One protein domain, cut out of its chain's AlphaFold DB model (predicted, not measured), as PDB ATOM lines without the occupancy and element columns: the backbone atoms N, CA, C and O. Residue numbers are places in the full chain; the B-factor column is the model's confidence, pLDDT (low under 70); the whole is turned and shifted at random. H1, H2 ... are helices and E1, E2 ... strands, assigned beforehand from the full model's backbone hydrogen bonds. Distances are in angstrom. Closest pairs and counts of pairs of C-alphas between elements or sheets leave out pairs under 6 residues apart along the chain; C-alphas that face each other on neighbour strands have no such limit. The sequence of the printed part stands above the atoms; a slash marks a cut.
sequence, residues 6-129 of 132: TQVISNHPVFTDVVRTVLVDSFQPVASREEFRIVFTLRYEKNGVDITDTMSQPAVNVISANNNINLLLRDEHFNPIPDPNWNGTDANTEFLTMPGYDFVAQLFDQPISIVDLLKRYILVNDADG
ATOM      1  N   THR A   6      37.578  29.998 -10.280       96.12
ATOM      2  CA  THR A   6      36.246  30.574 -10.118       96.12
ATOM      3  C   THR A   6      36.231  32.016 -10.615       96.12
ATOM      4  O   THR A   6      37.270  32.687 -10.620       96.12
ATOM      5  N   GLN A   7      35.064  32.483 -11.050       96.94
ATOM      6  CA  GLN A   7      34.847  33.861 -11.479       96.94
ATOM      7  C   GLN A   7      33.442  34.306 -11.074       96.94
ATOM      8  O   GLN A   7      32.459  33.687 -11.472       96.94
ATOM      9  N   VAL A   8      33.348  35.373 -10.277       96.19
ATOM     10  CA  VAL A   8      32.062  36.031 -10.006       96.19
ATOM     11  C   VAL A   8      31.634  36.760 -11.273       96.19
ATOM     12  O   VAL A   8      32.460  37.411 -11.917       96.19
ATOM     13  N   ILE A   9      30.364  36.626 -11.625       95.19
ATOM     14  CA  ILE A   9      29.752  37.287 -12.779       95.19
ATOM     15  C   ILE A   9      28.676  38.260 -12.300       95.19
ATOM     16  O   ILE A   9      28.303  38.253 -11.122       95.19
ATOM     17  N   SER A  10      28.198  39.112 -13.204       92.94
ATOM     18  CA  SER A  10      27.093  40.038 -12.967       92.94
ATOM     19  C   SER A  10      25.888  39.321 -12.348       92.94
ATOM     20  O   SER A  10      25.733  38.110 -12.508       92.94
ATOM     21  N   ASN A  11      24.999  40.033 -11.653       89.44
ATOM     22  CA  ASN A  11      23.731  39.442 -11.214       89.44
ATOM     23  C   ASN A  11      22.732  39.415 -12.372       89.44
ATOM     24  O   ASN A  11      22.777  40.254 -13.270       89.44
ATOM     25  N   HIS A  12      21.812  38.453 -12.338       87.00
ATOM     26  CA  HIS A  12      20.809  38.330 -13.387       87.00
ATOM     27  C   HIS A  12      19.861  39.539 -13.349       87.00
ATOM     28  O   HIS A  12      19.453  39.929 -12.250       87.00
ATOM     29  N   PRO A  13      19.414  40.080 -14.498       84.94
ATOM     30  CA  PRO A  13      18.513  41.236 -14.536       84.94
ATOM     31  C   PRO A  13      17.212  41.045 -13.738       84.94
ATOM     32  O   PRO A  13      16.658  41.996 -13.198       84.94
ATOM     33  N   VAL A  14      16.728  39.800 -13.665       83.94
ATOM     34  CA  VAL A  14      15.473  39.420 -12.981       83.94
ATOM     35  C   VAL A  14      15.664  39.003 -11.515       83.94
ATOM     36  O   VAL A  14      14.780  39.246 -10.701       83.94
ATOM     37  N   PHE A  15      16.791  38.385 -11.152       82.75
ATOM     38  CA  PHE A  15      17.061  37.931  -9.780       82.75
ATOM     39  C   PHE A  15      18.371  38.546  -9.287       82.75
ATOM     40  O   PHE A  15      19.453  37.969  -9.365       82.75
ATOM     41  N   THR A  16      18.253  39.785  -8.819       86.31
ATOM     42  CA  THR A  16      19.383  40.668  -8.513       86.31
ATOM     43  C   THR A  16      19.971  40.462  -7.120       86.31
ATOM     44  O   THR A  16      21.024  41.016  -6.819       86.31
ATOM     45  N   ASP A  17      19.322  39.666  -6.272       89.25
ATOM     46  CA  ASP A  17      19.713  39.406  -4.884       89.25
ATOM     47  C   ASP A  17      20.510  38.101  -4.702       89.25
ATOM     48  O   ASP A  17      20.679  37.613  -3.583       89.25
ATOM     49  N   VAL A  18      21.012  37.540  -5.806       91.94
ATOM     50  CA  VAL A  18      21.780  36.293  -5.839       91.94
ATOM     51  C   VAL A  18      23.147  36.557  -6.448       91.94
ATOM     52  O   VAL A  18      23.242  37.009  -7.586       91.94
ATOM     53  N   VAL A  19      24.203  36.216  -5.713       94.56
ATOM     54  CA  VAL A  19      25.572  36.215  -6.232       94.56
ATOM     55  C   VAL A  19      25.754  34.989  -7.116       94.56
ATOM     56  O   VAL A  19      25.480  33.860  -6.699       94.56
ATOM     57  N   ARG A  20      26.239  35.209  -8.338       93.81
ATOM     58  CA  ARG A  20      26.479  34.159  -9.330       93.81
ATOM     59  C   ARG A  20      27.975  33.959  -9.532       93.81
ATOM     60  O   ARG A  20      28.719  34.915  -9.741       93.81
ATOM     61  N   THR A  21      28.427  32.712  -9.463       95.75
ATOM     62  CA  THR A  21      29.836  32.355  -9.662       95.75
ATOM     63  C   THR A  21      29.960  31.238 -10.686       95.75
ATOM     64  O   THR A  21      29.374  30.171 -10.520       95.75
ATOM     65  N   VAL A  22      30.775  31.458 -11.712       95.94
ATOM     66  CA  VAL A  22      31.214  30.421 -12.646       95.94
ATOM     67  C   VAL A  22      32.332  29.615 -11.990       95.94
ATOM     68  O   VAL A  22      33.354  30.166 -11.576       95.94
ATOM     69  N   LEU A  23      32.138  28.305 -11.895       95.38
ATOM     70  CA  LEU A  23      33.120  27.332 -11.436       95.38
ATOM     71  C   LEU A  23      33.677  26.605 -12.658       95.38
ATOM     72  O   LEU A  23      32.959  25.839 -13.286       95.38
ATOM     73  N   VAL A  24      34.936  26.850 -13.023       95.38
ATOM     74  CA  VAL A  24      35.533  26.206 -14.201       95.38
ATOM     75  C   VAL A  24      35.987  24.797 -13.842       95.38
ATOM     76  O   VAL A  24      36.955  24.626 -13.099       95.38
ATOM     77  N   ASP A  25      35.319  23.797 -14.406       93.38
ATOM     78  CA  ASP A  25      35.605  22.383 -14.168       93.38
ATOM     79  C   ASP A  25      36.716  21.872 -15.084       93.38
ATOM     80  O   ASP A  25      37.603  21.135 -14.652       93.38
ATOM     81  N   SER A  26      36.679  22.262 -16.363       92.38
ATOM     82  CA  SER A  26      37.713  21.891 -17.329       92.38
ATOM     83  C   SER A  26      37.843  22.886 -18.479       92.38
ATOM     84  O   SER A  26      36.918  23.634 -18.795       92.38
ATOM     85  N   PHE A  27      39.007  22.856 -19.123       89.81
ATOM     86  CA  PHE A  27      39.316  23.595 -20.342       89.81
ATOM     87  C   PHE A  27      39.787  22.610 -21.414       89.81
ATOM     88  O   PHE A  27      40.643  21.767 -21.140       89.81
ATOM     89  N   GLN A  28      39.207  22.688 -22.612       91.56
ATOM     90  CA  GLN A  28      39.411  21.711 -23.681       91.56
ATOM     91  C   GLN A  28      39.666  22.426 -25.017       91.56
ATOM     92  O   GLN A  28      38.714  22.880 -25.658       91.56
ATOM     93  N   PRO A  29      40.928  22.534 -25.463       87.81
ATOM     94  CA  PRO A  29      41.233  22.949 -26.826       87.81
ATOM     95  C   PRO A  29      40.899  21.818 -27.808       87.81
ATOM     96  O   PRO A  29      41.317  20.673 -27.635       87.81
ATOM     97  N   VAL A  30      40.163  22.143 -28.866       89.94
ATOM     98  CA  VAL A  30      39.762  21.236 -29.945       89.94
ATOM     99  C   VAL A  30      40.351  21.767 -31.250       89.94
ATOM    100  O   VAL A  30      39.672  22.387 -32.066       89.94
ATOM    101  N   ALA A  31      41.649  21.520 -31.444       82.94
ATOM    102  CA  ALA A  31      42.422  22.082 -32.556       82.94
ATOM    103  C   ALA A  31      41.836  21.760 -33.943       82.94
ATOM    104  O   ALA A  31      41.863  22.601 -34.830       82.94
ATOM    105  N   SER A  32      41.244  20.573 -34.127       89.25
ATOM    106  CA  SER A  32      40.627  20.168 -35.402       89.25
ATOM    107  C   SER A  32      39.400  20.990 -35.804       89.25
ATOM    108  O   SER A  32      38.913  20.840 -36.923       89.25
ATOM    109  N   ARG A  33      38.869  21.805 -34.890       87.12
ATOM    110  CA  ARG A  33      37.687  22.645 -35.097       87.12
ATOM    111  C   ARG A  33      37.954  24.118 -34.836       87.12
ATOM    112  O   ARG A  33      36.993  24.877 -34.863       87.12
ATOM    113  N   GLU A  34      39.204  24.485 -34.537       90.06
ATOM    114  CA  GLU A  34      39.545  25.839 -34.092       90.06
ATOM    115  C   GLU A  34      38.566  26.282 -32.993       90.06
ATOM    116  O   GLU A  34      37.841  27.267 -33.102       90.06
ATOM    117  N   GLU A  35      38.459  25.453 -31.950       92.44
ATOM    118  CA  GLU A  35      37.503  25.653 -30.868       92.44
ATOM    119  C   GLU A  35      38.189  25.506 -29.509       92.44
ATOM    120  O   GLU A  35      38.968  24.579 -29.282       92.44
ATOM    121  N   PHE A  36      37.839  26.380 -28.573       91.56
ATOM    122  CA  PHE A  36      38.152  26.235 -27.158       91.56
ATOM    123  C   PHE A  36      36.861  26.062 -26.371       91.56
ATOM    124  O   PHE A  36      35.925  26.840 -26.537       91.56
ATOM    125  N   ARG A  37      36.801  25.058 -25.494       93.06
ATOM    126  CA  ARG A  37      35.641  24.827 -24.628       93.06
ATOM    127  C   ARG A  37      36.010  25.023 -23.178       93.06
ATOM    128  O   ARG A  37      37.017  24.493 -22.708       93.06
ATOM    129  N   ILE A  38      35.148  25.724 -22.464       93.81
ATOM    130  CA  ILE A  38      35.199  25.839 -21.015       93.81
ATOM    131  C   ILE A  38      33.963  25.131 -20.489       93.81
ATOM    132  O   ILE A  38      32.835  25.525 -20.780       93.81
ATOM    133  N   VAL A  39      34.198  24.058 -19.742       94.62
ATOM    134  CA  VAL A  39      33.153  23.323 -19.032       94.62
ATOM    135  C   VAL A  39      33.055  23.909 -17.634       94.62
ATOM    136  O   VAL A  39      34.084  24.064 -16.968       94.62
ATOM    137  N   PHE A  40      31.846  24.254 -17.210       94.50
ATOM    138  CA  PHE A  40      31.630  24.948 -15.950       94.50
ATOM    139  C   PHE A  40      30.302  24.594 -15.281       94.50
ATOM    140  O   PHE A  40      29.317  24.249 -15.935       94.50
ATOM    141  N   THR A  41      30.254  24.817 -13.974       93.50
ATOM    142  CA  THR A  41      29.031  24.845 -13.171       93.50
ATOM    143  C   THR A  41      28.750  26.280 -12.728       93.50
ATOM    144  O   THR A  41      29.670  27.033 -12.401       93.50
ATOM    145  N   LEU A  42      27.476  26.674 -12.691       93.44
ATOM    146  CA  LEU A  42      27.060  27.914 -12.037       93.44
ATOM    147  C   LEU A  42      26.706  27.630 -10.587       93.44
ATOM    148  O   LEU A  42      25.900  26.751 -10.298       93.44
ATOM    149  N   ARG A  43      27.308  28.403  -9.687       93.50
ATOM    150  CA  ARG A  43      26.976  28.419  -8.267       93.50
ATOM    151  C   ARG A  43      26.206  29.688  -7.938       93.50
ATOM    152  O   ARG A  43      26.605  30.779  -8.352       93.50
ATOM    153  N   TYR A  44      25.141  29.530  -7.165       93.38
ATOM    154  CA  TYR A  44      24.238  30.602  -6.768       93.38
ATOM    155  C   TYR A  44      24.220  30.726  -5.251       93.38
ATOM    156  O   TYR A  44      23.955  29.753  -4.547       93.38
ATOM    157  N   GLU A  45      24.476  31.928  -4.747       94.94
ATOM    158  CA  GLU A  45      24.495  32.202  -3.315       94.94
ATOM    159  C   GLU A  45      23.562  33.365  -2.975       94.94
ATOM    160  O   GLU A  45      23.641  34.439  -3.573       94.94
ATOM    161  N   LYS A  46      22.678  33.157  -1.998       94.56
ATOM    162  CA  LYS A  46      21.759  34.176  -1.485       94.56
ATOM    163  C   LYS A  46      21.974  34.334   0.011       94.56
ATOM    164  O   LYS A  46      21.805  33.379   0.763       94.56
ATOM    165  N   ASN A  47      22.349  35.535   0.450       93.69
ATOM    166  CA  ASN A  47      22.667  35.830   1.855       93.69
ATOM    167  C   ASN A  47      23.701  34.861   2.473       93.69
ATOM    168  O   ASN A  47      23.564  34.466   3.629       93.69
ATOM    169  N   GLY A  48      24.709  34.439   1.704       92.00
ATOM    170  CA  GLY A  48      25.726  33.487   2.170       92.00
ATOM    171  C   GLY A  48      25.313  32.011   2.111       92.00
ATOM    172  O   GLY A  48      26.106  31.145   2.473       92.00
ATOM    173  N   VAL A  49      24.083  31.705   1.681       94.19
ATOM    174  CA  VAL A  49      23.567  30.336   1.573       94.19
ATOM    175  C   VAL A  49      23.605  29.884   0.121       94.19
ATOM    176  O   VAL A  49      23.089  30.573  -0.760       94.19
ATOM    177  N   ASP A  50      24.195  28.715  -0.120       93.06
ATOM    178  CA  ASP A  50      24.178  28.070  -1.430       93.06
ATOM    179  C   ASP A  50      22.754  27.623  -1.775       93.06
ATOM    180  O   ASP A  50      22.137  26.850  -1.041       93.06
ATOM    181  N   ILE A  51      22.232  28.139  -2.882       92.88
ATOM    182  CA  ILE A  51      20.895  27.829  -3.394       92.88
ATOM    183  C   ILE A  51      20.957  27.198  -4.788       92.88
ATOM    184  O   ILE A  51      19.948  27.168  -5.492       92.88
ATOM    185  N   THR A  52      22.124  26.702  -5.204       91.31
ATOM    186  CA  THR A  52      22.358  26.182  -6.559       91.31
ATOM    187  C   THR A  52      21.353  25.100  -6.948       91.31
ATOM    188  O   THR A  52      20.756  25.189  -8.016       91.31
ATOM    189  N   ASP A  53      21.064  24.160  -6.046       88.88
ATOM    190  CA  ASP A  53      20.123  23.054  -6.286       88.88
ATOM    191  C   ASP A  53      18.661  23.506  -6.455       88.88
ATOM    192  O   ASP A  53      17.808  22.734  -6.892       88.88
ATOM    193  N   THR A  54      18.348  24.756  -6.099       88.88
ATOM    194  CA  THR A  54      17.009  25.337  -6.283       88.88
ATOM    195  C   THR A  54      16.837  26.005  -7.646       88.88
ATOM    196  O   THR A  54      15.710  26.294  -8.050       88.88
ATOM    197  N   MET A  55      17.937  26.244  -8.367       85.56
ATOM    198  CA  MET A  55      17.914  26.846  -9.694       85.56
ATOM    199  C   MET A  55      17.710  25.766 -10.759       85.56
ATOM    200  O   MET A  55      18.399  24.750 -10.780       85.56
ATOM    201  N   SER A  56      16.782  25.995 -11.691       74.75
ATOM    202  CA  SER A  56      16.508  25.073 -12.803       74.75
ATOM    203  C   SER A  56      17.540  25.228 -13.928       74.75
ATOM    204  O   SER A  56      17.200  25.646 -15.035       74.75
ATOM    205  N   GLN A  57      18.805  24.920 -13.645       73.06
ATOM    206  CA  GLN A  57      19.903  24.979 -14.613       73.06
ATOM    207  C   GLN A  57      20.593  23.614 -14.754       73.06
ATOM    208  O   GLN A  57      20.582  22.815 -13.814       73.06
ATOM    209  N   PRO A  58      21.202  23.314 -15.915       71.12
ATOM    210  CA  PRO A  58      22.042  22.135 -16.053       71.12
ATOM    211  C   PRO A  58      23.179  22.169 -15.026       71.12
ATOM    212  O   PRO A  58      23.822  23.202 -14.842       71.12
ATOM    213  N   ALA A  59      23.467  21.026 -14.400       71.56
ATOM    214  CA  ALA A  59      24.563  20.910 -13.434       71.56
ATOM    215  C   ALA A  59      25.938  21.220 -14.056       71.56
ATOM    216  O   ALA A  59      26.853  21.662 -13.362       71.56
ATOM    217  N   VAL A  60      26.080  20.996 -15.366       80.19
ATOM    218  CA  VAL A  60      27.292  21.258 -16.141       80.19
ATOM    219  C   VAL A  60      26.901  21.944 -17.443       80.19
ATOM    220  O   VAL A  60      26.021  21.470 -18.163       80.19
ATOM    221  N   ASN A  61      27.584  23.038 -17.748       90.12
ATOM    222  CA  ASN A  61      27.391  23.870 -18.925       90.12
ATOM    223  C   ASN A  61      28.705  23.990 -19.701       90.12
ATOM    224  O   ASN A  61      29.787  23.688 -19.190       90.12
ATOM    225  N   VAL A  62      28.608  24.418 -20.958       91.50
ATOM    226  CA  VAL A  62      29.767  24.618 -21.831       91.50
ATOM    227  C   VAL A  62      29.651  25.974 -22.505       91.50
ATOM    228  O   VAL A  62      28.634  26.256 -23.132       91.50
ATOM    229  N   ILE A  63      30.703  26.787 -22.399       91.88
ATOM    230  CA  ILE A  63      30.902  27.930 -23.294       91.88
ATOM    231  C   ILE A  63      31.983  27.562 -24.302       91.88
ATOM    232  O   ILE A  63      33.031  27.020 -23.936       91.88
ATOM    233  N   SER A  64      31.707  27.831 -25.574       91.62
ATOM    234  CA  SER A  64      32.620  27.558 -26.681       91.62
ATOM    235  C   SER A  64      33.105  28.869 -27.283       91.62
ATOM    236  O   SER A  64      32.307  29.765 -27.533       91.62
ATOM    237  N   ALA A  65      34.402  28.955 -27.550       91.25
ATOM    238  CA  ALA A  65      35.017  29.974 -28.384       91.25
ATOM    239  C   ALA A  65      35.375  29.311 -29.713       91.25
ATOM    240  O   ALA A  65      36.241  28.438 -29.741       91.25
ATOM    241  N   ASN A  66      34.679  29.652 -30.792       92.88
ATOM    242  CA  ASN A  66      34.957  29.132 -32.130       92.88
ATOM    243  C   ASN A  66      34.721  30.225 -33.176       92.88
ATOM    244  O   ASN A  66      34.197  31.292 -32.858       92.88
ATOM    245  N   ASN A  67      35.073  29.941 -34.427       88.81
ATOM    246  CA  ASN A  67      34.969  30.910 -35.518       88.81
ATOM    247  C   ASN A  67      33.538  31.262 -35.962       88.81
ATOM    248  O   ASN A  67      33.359  32.171 -36.764       88.81
ATOM    249  N   ASN A  68      32.510  30.590 -35.433       88.88
ATOM    250  CA  ASN A  68      31.105  30.915 -35.712       88.88
ATOM    251  C   ASN A  68      30.489  31.860 -34.670       88.88
ATOM    252  O   ASN A  68      29.337  32.264 -34.820       88.88
ATOM    253  N   ILE A  69      31.219  32.175 -33.601       88.31
ATOM    254  CA  ILE A  69      30.785  33.091 -32.548       88.31
ATOM    255  C   ILE A  69      31.627  34.351 -32.679       88.31
ATOM    256  O   ILE A  69      32.849  34.269 -32.632       88.31
ATOM    257  N   ASN A  70      30.981  35.503 -32.823       89.62
ATOM    258  CA  ASN A  70      31.651  36.797 -32.783       89.62
ATOM    259  C   ASN A  70      31.500  37.393 -31.388       89.62
ATOM    260  O   ASN A  70      30.386  37.492 -30.878       89.62
ATOM    261  N   LEU A  71      32.620  37.781 -30.790       90.38
ATOM    262  CA  LEU A  71      32.672  38.452 -29.497       90.38
ATOM    263  C   LEU A  71      32.922  39.938 -29.704       90.38
ATOM    264  O   LEU A  71      33.716  40.316 -30.569       90.38
ATOM    265  N   LEU A  72      32.269  40.772 -28.898       91.88
ATOM    266  CA  LEU A  72      32.542  42.205 -28.879       91.88
ATOM    267  C   LEU A  72      33.943  42.454 -28.320       91.88
ATOM    268  O   LEU A  72      34.290  41.983 -27.233       91.88
ATOM    269  N   LEU A  73      34.744  43.228 -29.049       91.31
ATOM    270  CA  LEU A  73      36.009  43.715 -28.520       91.31
ATOM    271  C   LEU A  73      35.733  44.807 -27.493       91.31
ATOM    272  O   LEU A  73      34.896  45.688 -27.705       91.31
ATOM    273  N   ARG A  74      36.448  44.739 -26.371       88.69
ATOM    274  CA  ARG A  74      36.250  45.628 -25.229       88.69
ATOM    275  C   ARG A  74      37.553  46.298 -24.818       88.69
ATOM    276  O   ARG A  74      38.623  45.702 -24.940       88.69
ATOM    277  N   ASP A  75      37.446  47.536 -24.351       87.75
ATOM    278  CA  ASP A  75      38.568  48.290 -23.798       87.75
ATOM    279  C   ASP A  75      38.955  47.802 -22.385       87.75
ATOM    280  O   ASP A  75      38.378  46.861 -21.833       87.75
ATOM    281  N   GLU A  76      39.943  48.455 -21.773       82.88
ATOM    282  CA  GLU A  76      40.404  48.144 -20.412       82.88
ATOM    283  C   GLU A  76      39.331  48.340 -19.321       82.88
ATOM    284  O   GLU A  76      39.449  47.782 -18.229       82.88
ATOM    285  N   HIS A  77      38.267  49.087 -19.625       86.06
ATOM    286  CA  HIS A  77      37.121  49.348 -18.755       86.06
ATOM    287  C   HIS A  77      35.908  48.466 -19.100       86.06
ATOM    288  O   HIS A  77      34.822  48.693 -18.568       86.06
ATOM    289  N   PHE A  78      36.083  47.452 -19.957       82.50
ATOM    290  CA  PHE A  78      35.029  46.563 -20.457       82.50
ATOM    291  C   PHE A  78      33.943  47.249 -21.308       82.50
ATOM    292  O   PHE A  78      32.889  46.652 -21.546       82.50
ATOM    293  N   ASN A  79      34.183  48.447 -21.842       89.38
ATOM    294  CA  ASN A  79      33.259  49.073 -22.791       89.38
ATOM    295  C   ASN A  79      33.469  48.503 -24.202       89.38
ATOM    296  O   ASN A  79      34.622  48.300 -24.592       89.38
ATOM    297  N   PRO A  80      32.401  48.261 -24.988       91.88
ATOM    298  CA  PRO A  80      32.530  47.899 -26.398       91.88
ATOM    299  C   PRO A  80      33.331  48.951 -27.173       91.88
ATOM    300  O   PRO A  80      33.091  50.149 -27.023       91.88
ATOM    301  N   ILE A  81      34.275  48.509 -28.002       94.62
ATOM    302  CA  ILE A  81      35.099  49.401 -28.826       94.62
ATOM    303  C   ILE A  81      34.314  49.762 -30.096       94.62
ATOM    304  O   ILE A  81      33.998  48.852 -30.865       94.62
ATOM    305  N   PRO A  82      33.999  51.048 -30.355       95.62
ATOM    306  CA  PRO A  82      33.289  51.454 -31.570       95.62
ATOM    307  C   PRO A  82      34.071  51.106 -32.841       95.62
ATOM    308  O   PRO A  82      35.294  51.262 -32.874       95.62
ATOM    309  N   ASP A  83      33.378  50.677 -33.897       95.62
ATOM    310  CA  ASP A  83      33.993  50.493 -35.213       95.62
ATOM    311  C   ASP A  83      34.196  51.868 -35.880       95.62
ATOM    312  O   ASP A  83      33.217  52.551 -36.198       95.62
ATOM    313  N   PRO A  84      35.447  52.304 -36.134       94.50
ATOM    314  CA  PRO A  84      35.713  53.585 -36.789       94.50
ATOM    315  C   PRO A  84      35.171  53.664 -38.226       94.50
ATOM    316  O   PRO A  84      35.092  54.760 -38.780       94.50
ATOM    317  N   ASN A  85      34.818  52.531 -38.838       94.50
ATOM    318  CA  ASN A  85      34.261  52.454 -40.187       94.50
ATOM    319  C   ASN A  85      32.728  52.382 -40.201       94.50
ATOM    320  O   ASN A  85      32.134  52.294 -41.281       94.50
ATOM    321  N   TRP A  86      32.078  52.412 -39.033       95.31
ATOM    322  CA  TRP A  86      30.628  52.348 -38.952       95.31
ATOM    323  C   TRP A  86      29.978  53.551 -39.641       95.31
ATOM    324  O   TRP A  86      30.301  54.710 -39.387       95.31
ATOM    325  N   ASN A  87      29.023  53.270 -40.523       93.06
ATOM    326  CA  ASN A  87      28.356  54.279 -41.344       93.06
ATOM    327  C   ASN A  87      27.016  54.768 -40.758       93.06
ATOM    328  O   ASN A  87      26.297  55.510 -41.427       93.06
ATOM    329  N   GLY A  88      26.653  54.328 -39.547       90.94
ATOM    330  CA  GLY A  88      25.419  54.733 -38.869       90.94
ATOM    331  C   GLY A  88      24.142  54.015 -39.324       90.94
ATOM    332  O   GLY A  88      23.054  54.452 -38.955       90.94
ATOM    333  N   THR A  89      24.234  52.966 -40.151       92.88
ATOM    334  CA  THR A  89      23.041  52.324 -40.750       92.88
ATOM    335  C   THR A  89      22.639  50.999 -40.108       92.88
ATOM    336  O   THR A  89      21.445  50.746 -39.955       92.88
ATOM    337  N   ASP A  90      23.604  50.172 -39.703       90.19
ATOM    338  CA  ASP A  90      23.355  48.875 -39.066       90.19
ATOM    339  C   ASP A  90      23.956  48.854 -37.661       90.19
ATOM    340  O   ASP A  90      25.178  48.797 -37.507       90.19
ATOM    341  N   ALA A  91      23.103  48.872 -36.637       87.56
ATOM    342  CA  ALA A  91      23.525  48.828 -35.236       87.56
ATOM    343  C   ALA A  91      24.369  47.582 -34.897       87.56
ATOM    344  O   ALA A  91      25.189  47.628 -33.988       87.56
ATOM    345  N   ASN A  92      24.248  46.484 -35.656       85.50
ATOM    346  CA  ASN A  92      25.059  45.280 -35.426       85.50
ATOM    347  C   ASN A  92      26.535  45.456 -35.824       85.50
ATOM    348  O   ASN A  92      27.365  44.623 -35.475       85.50
ATOM    349  N   THR A  93      26.855  46.522 -36.559       90.75
ATOM    350  CA  THR A  93      28.218  46.863 -37.004       90.75
ATOM    351  C   THR A  93      28.768  48.101 -36.295       90.75
ATOM    352  O   THR A  93      29.804  48.624 -36.687       90.75
ATOM    353  N   GLU A  94      28.078  48.587 -35.258       93.94
ATOM    354  CA  GLU A  94      28.488  49.772 -34.491       93.94
ATOM    355  C   GLU A  94      29.797  49.550 -33.718       93.94
ATOM    356  O   GLU A  94      30.558  50.492 -33.490       93.94
ATOM    357  N   PHE A  95      30.092  48.303 -33.348       95.94
ATOM    358  CA  PHE A  95      31.237  47.937 -32.520       95.94
ATOM    359  C   PHE A  95      32.112  46.883 -33.191       95.94
ATOM    360  O   PHE A  95      31.630  46.014 -33.923       95.94
ATOM    361  N   LEU A  96      33.410  46.931 -32.892       94.94
ATOM    362  CA  LEU A  96      34.358  45.927 -33.350       94.94
ATOM    363  C   LEU A  96      34.038  44.567 -32.733       94.94
ATOM    364  O   LEU A  96      33.814  44.437 -31.527       94.94
ATOM    365  N   THR A  97      34.097  43.537 -33.568       93.56
ATOM    366  CA  THR A  97      33.947  42.145 -33.150       93.56
ATOM    367  C   THR A  97      35.119  41.304 -33.629       93.56
ATOM    368  O   THR A  97      35.881  41.704 -34.511       93.56
ATOM    369  N   MET A  98      35.274  40.132 -33.024       92.38
ATOM    370  CA  MET A  98      36.284  39.157 -33.406       92.38
ATOM    371  C   MET A  98      35.733  37.737 -33.267       92.38
ATOM    372  O   MET A  98      35.014  37.473 -32.297       92.38
ATOM    373  N   PRO A  99      36.090  36.811 -34.173       92.56
ATOM    374  CA  PRO A  99      35.778  35.402 -33.993       92.56
ATOM    375  C   PRO A  99      36.302  34.884 -32.648       92.56
ATOM    376  O   PRO A  99      37.402  35.225 -32.212       92.56
ATOM    377  N   GLY A 100      35.522  34.047 -31.965       90.69
ATOM    378  CA  GLY A 100      35.818  33.635 -30.593       90.69
ATOM    379  C   GLY A 100      37.127  32.854 -30.464       90.69
ATOM    380  O   GLY A 100      37.841  33.011 -29.473       90.69
ATOM    381  N   TYR A 101      37.469  32.038 -31.465       90.56
ATOM    382  CA  TYR A 101      38.757  31.341 -31.487       90.56
ATOM    383  C   TYR A 101      39.922  32.322 -31.595       90.56
ATOM    384  O   TYR A 101      40.845  32.241 -30.787       90.56
ATOM    385  N   ASP A 102      39.842  33.275 -32.527       90.38
ATOM    386  CA  ASP A 102      40.862  34.308 -32.718       90.38
ATOM    387  C   ASP A 102      41.031  35.164 -31.459       90.38
ATOM    388  O   ASP A 102      42.157  35.436 -31.043       90.38
ATOM    389  N   PHE A 103      39.929  35.514 -30.790       90.00
ATOM    390  CA  PHE A 103      39.960  36.238 -29.519       90.00
ATOM    391  C   PHE A 103      40.758  35.475 -28.453       90.00
ATOM    392  O   PHE A 103      41.649  36.028 -27.806       90.00
ATOM    393  N   VAL A 104      40.468  34.184 -28.276       86.81
ATOM    394  CA  VAL A 104      41.188  33.346 -27.309       86.81
ATOM    395  C   VAL A 104      42.648  33.150 -27.726       86.81
ATOM    396  O   VAL A 104      43.529  33.212 -26.870       86.81
ATOM    397  N   ALA A 105      42.922  32.958 -29.017       86.25
ATOM    398  CA  ALA A 105      44.277  32.831 -29.545       86.25
ATOM    399  C   ALA A 105      45.124  34.082 -29.249       86.25
ATOM    400  O   ALA A 105      46.234  33.952 -28.743       86.25
ATOM    401  N   GLN A 106      44.577  35.288 -29.433       86.31
ATOM    402  CA  GLN A 106      45.275  36.534 -29.092       86.31
ATOM    403  C   GLN A 106      45.584  36.663 -27.598       86.31
ATOM    404  O   GLN A 106      46.616  37.216 -27.218       86.31
ATOM    405  N   LEU A 107      44.711  36.149 -26.727       82.12
ATOM    406  CA  LEU A 107      44.979  36.124 -25.290       82.12
ATOM    407  C   LEU A 107      46.145  35.191 -24.935       82.12
ATOM    408  O   LEU A 107      46.864  35.476 -23.979       82.12
ATOM    409  N   PHE A 108      46.359  34.114 -25.697       82.44
ATOM    410  CA  PHE A 108      47.510  33.224 -25.518       82.44
ATOM    411  C   PHE A 108      48.846  33.863 -25.917       82.44
ATOM    412  O   PHE A 108      49.878  33.469 -25.375       82.44
ATOM    413  N   ASP A 109      48.835  34.859 -26.805       84.50
ATOM    414  CA  ASP A 109      50.035  35.613 -27.193       84.50
ATOM    415  C   ASP A 109      50.461  36.644 -26.134       84.50
ATOM    416  O   ASP A 109      51.576  37.175 -26.171       84.50
ATOM    417  N   GLN A 110      49.592  36.938 -25.161       82.25
ATOM    418  CA  GLN A 110      49.917  37.819 -24.044       82.25
ATOM    419  C   GLN A 110      50.619  37.045 -22.918       82.25
ATOM    420  O   GLN A 110      50.314  35.877 -22.678       82.25
ATOM    421  N   PRO A 111      51.515  37.688 -22.142       85.06
ATOM    422  CA  PRO A 111      52.152  37.074 -20.977       85.06
ATOM    423  C   PRO A 111      51.182  36.998 -19.779       85.06
ATOM    424  O   PRO A 111      51.457  37.532 -18.705       85.06
ATOM    425  N   ILE A 112      50.024  36.362 -19.966       84.81
ATOM    426  CA  ILE A 112      48.990  36.155 -18.948       84.81
ATOM    427  C   ILE A 112      48.915  34.681 -18.551       84.81
ATOM    428  O   ILE A 112      49.234  33.784 -19.330       84.81
ATOM    429  N   SER A 113      48.481  34.408 -17.320       89.69
ATOM    430  CA  SER A 113      48.250  33.026 -16.902       89.69
ATOM    431  C   SER A 113      47.005  32.455 -17.593       89.69
ATOM    432  O   SER A 113      46.044  33.179 -17.859       89.69
ATOM    433  N   ILE A 114      46.970  31.135 -17.817       86.00
ATOM    434  CA  ILE A 114      45.767  30.457 -18.334       86.00
ATOM    435  C   ILE A 114      44.540  30.711 -17.444       86.00
ATOM    436  O   ILE A 114      43.423  30.815 -17.936       86.00
ATOM    437  N   VAL A 115      44.739  30.861 -16.131       90.38
ATOM    438  CA  VAL A 115      43.662  31.176 -15.184       90.38
ATOM    439  C   VAL A 115      43.077  32.558 -15.467       90.38
ATOM    440  O   VAL A 115      41.856  32.703 -15.503       90.38
ATOM    441  N   ASP A 116      43.923  33.558 -15.708       91.06
ATOM    442  CA  ASP A 116      43.466  34.914 -16.021       91.06
ATOM    443  C   ASP A 116      42.814  34.987 -17.401       91.06
ATOM    444  O   ASP A 116      41.810  35.678 -17.560       91.06
ATOM    445  N   LEU A 117      43.322  34.226 -18.375       89.25
ATOM    446  CA  LEU A 117      42.696  34.072 -19.689       89.25
ATOM    447  C   LEU A 117      41.260  33.549 -19.553       89.25
ATOM    448  O   LEU A 117      40.331  34.163 -20.079       89.25
ATOM    449  N   LEU A 118      41.060  32.460 -18.802       92.62
ATOM    450  CA  LEU A 118      39.734  31.874 -18.571       92.62
ATOM    451  C   LEU A 118      38.786  32.872 -17.897       92.62
ATOM    452  O   LEU A 118      37.644  33.025 -18.326       92.62
ATOM    453  N   LYS A 119      39.264  33.584 -16.870       93.81
ATOM    454  CA  LYS A 119      38.478  34.614 -16.176       93.81
ATOM    455  C   LYS A 119      38.076  35.756 -17.103       93.81
ATOM    456  O   LYS A 119      36.917  36.156 -17.096       93.81
ATOM    457  N   ARG A 120      39.005  36.260 -17.922       91.06
ATOM    458  CA  ARG A 120      38.725  37.317 -18.907       91.06
ATOM    459  C   ARG A 120      37.681  36.868 -19.920       91.06
ATOM    460  O   ARG A 120      36.731  37.601 -20.162       91.06
ATOM    461  N   TYR A 121      37.818  35.658 -20.456       91.69
ATOM    462  CA  TYR A 121      36.850  35.116 -21.406       91.69
ATOM    463  C   TYR A 121      35.445  34.994 -20.797       91.69
ATOM    464  O   TYR A 121      34.461  35.368 -21.435       91.69
ATOM    465  N   ILE A 122      35.344  34.540 -19.541       94.75
ATOM    466  CA  ILE A 122      34.075  34.500 -18.798       94.75
ATOM    467  C   ILE A 122      33.478  35.903 -18.654       94.75
ATOM    468  O   ILE A 122      32.293  36.077 -18.915       94.75
ATOM    469  N   LEU A 123      34.278  36.903 -18.277       93.69
ATOM    470  CA  LEU A 123      33.799  38.279 -18.101       93.69
ATOM    471  C   LEU A 123      33.321  38.920 -19.410       93.69
ATOM    472  O   LEU A 123      32.343  39.658 -19.393       93.69
ATOM    473  N   VAL A 124      33.965  38.625 -20.544       91.75
ATOM    474  CA  VAL A 124      33.491  39.095 -21.858       91.75
ATOM    475  C   VAL A 124      32.133  38.479 -22.192       91.75
ATOM    476  O   VAL A 124      31.206  39.207 -22.526       91.75
ATOM    477  N   ASN A 125      31.980  37.163 -22.013       91.88
ATOM    478  CA  ASN A 125      30.699  36.489 -22.247       91.88
ATOM    479  C   ASN A 125      29.597  36.989 -21.293       91.88
ATOM    480  O   ASN A 125      28.447  37.134 -21.697       91.88
ATOM    481  N   ASP A 126      29.939  37.281 -20.037       93.00
ATOM    482  CA  ASP A 126      29.016  37.885 -19.073       93.00
ATOM    483  C   ASP A 126      28.561  39.280 -19.502       93.00
ATOM    484  O   ASP A 126      27.367  39.571 -19.497       93.00
ATOM    485  N   ALA A 127      29.494  40.115 -19.958       90.06
ATOM    486  CA  ALA A 127      29.185  41.446 -20.465       90.06
ATOM    487  C   ALA A 127      28.352  41.419 -21.765       90.06
ATOM    488  O   ALA A 127      27.640  42.385 -22.047       90.06
ATOM    489  N   ASP A 128      28.410  40.323 -22.526       87.38
ATOM    490  CA  ASP A 128      27.566  40.059 -23.702       87.38
ATOM    491  C   ASP A 128      26.206  39.430 -23.326       87.38
ATOM    492  O   ASP A 128      25.357  39.195 -24.184       87.38
ATOM    493  N   GLY A 129      25.966  39.174 -22.035       88.38
ATOM    494  CA  GLY A 129      24.702  38.658 -21.516       88.38
ATOM    495  C   GLY A 129      24.532  37.144 -21.620       88.38
ATOM    496  O   GLY A 129      23.426  36.659 -21.399       88.38
TER     497      GLY A 129
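Overview. This is residues 6 to 129 of the 132 residues of an uncharacterized protein of Taibaiella soli (UniProt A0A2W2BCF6). A twisted, curled sheet of four strands has two helices over one face: H2 crosses it, and H1 stands up near where E3 begins and E4 ends. A small hairpin, E5 and E6, sits by the end of E4 and H1; in its long loop residues 87 to 92 stick out. The printed part has 124 residues, mixed in class, with six named strands followed by two named helices; the larger sheet runs E1 - E2 - E3 - E4, antiparallel. It is only just compact, close to loose, with a radius of gyration of the C-alphas of 16.1 A and spans of 48 by 35 by 26 A.

Arrangement. Start at edge strand E1, residues 6 to 9: its N 7 is 2.9 A from O 22 of E2, residues 19 to 30, within hydrogen-bond range. E2 bends by 55 degrees at residue 25; N 28 is 2.8 A from O 37 of E3, residues 35 to 46. N 38 is 2.9 A from O 63 of E4, residues 61 to 66, which completes a meander, each strand the antiparallel neighbour of the one before. E5, residues 70 to 72, and E6, residues 97 to 99, form an antiparallel hairpin, with N 71 and O 98 2.8 A apart. H1, residues 100 to 108, stands up from the four-stranded sheet at 49 degrees; C-alphas 65 and 100 are its closest to E4, 4.4 A. On the same face, making two layers of sheet and helices, H2, residues 114 to 127, has a height over the sheet of 5.9 A. H1 and H2 touch, closest at C-alphas 107 and 117, 6.4 A. Both helices have every O i to N i+4 pair within hydrogen-bond range.

Along the chain. Find C-alpha 6 at (36.246, 30.574, -10.118), where E1 begins. E2 spans 31.4 A and E3 34.4 A. H2 runs 20.0 A to C-alpha 127 at (29.185, 41.446, -20.465).

Size, cuts and confidence. The farthest C-alphas, Val 49 and Asn 87, are 49.4 A apart. The links E3 to E4 and E5 to E6 are long. The printed part has no cut, and no printed residue is under 70 in pLDDT.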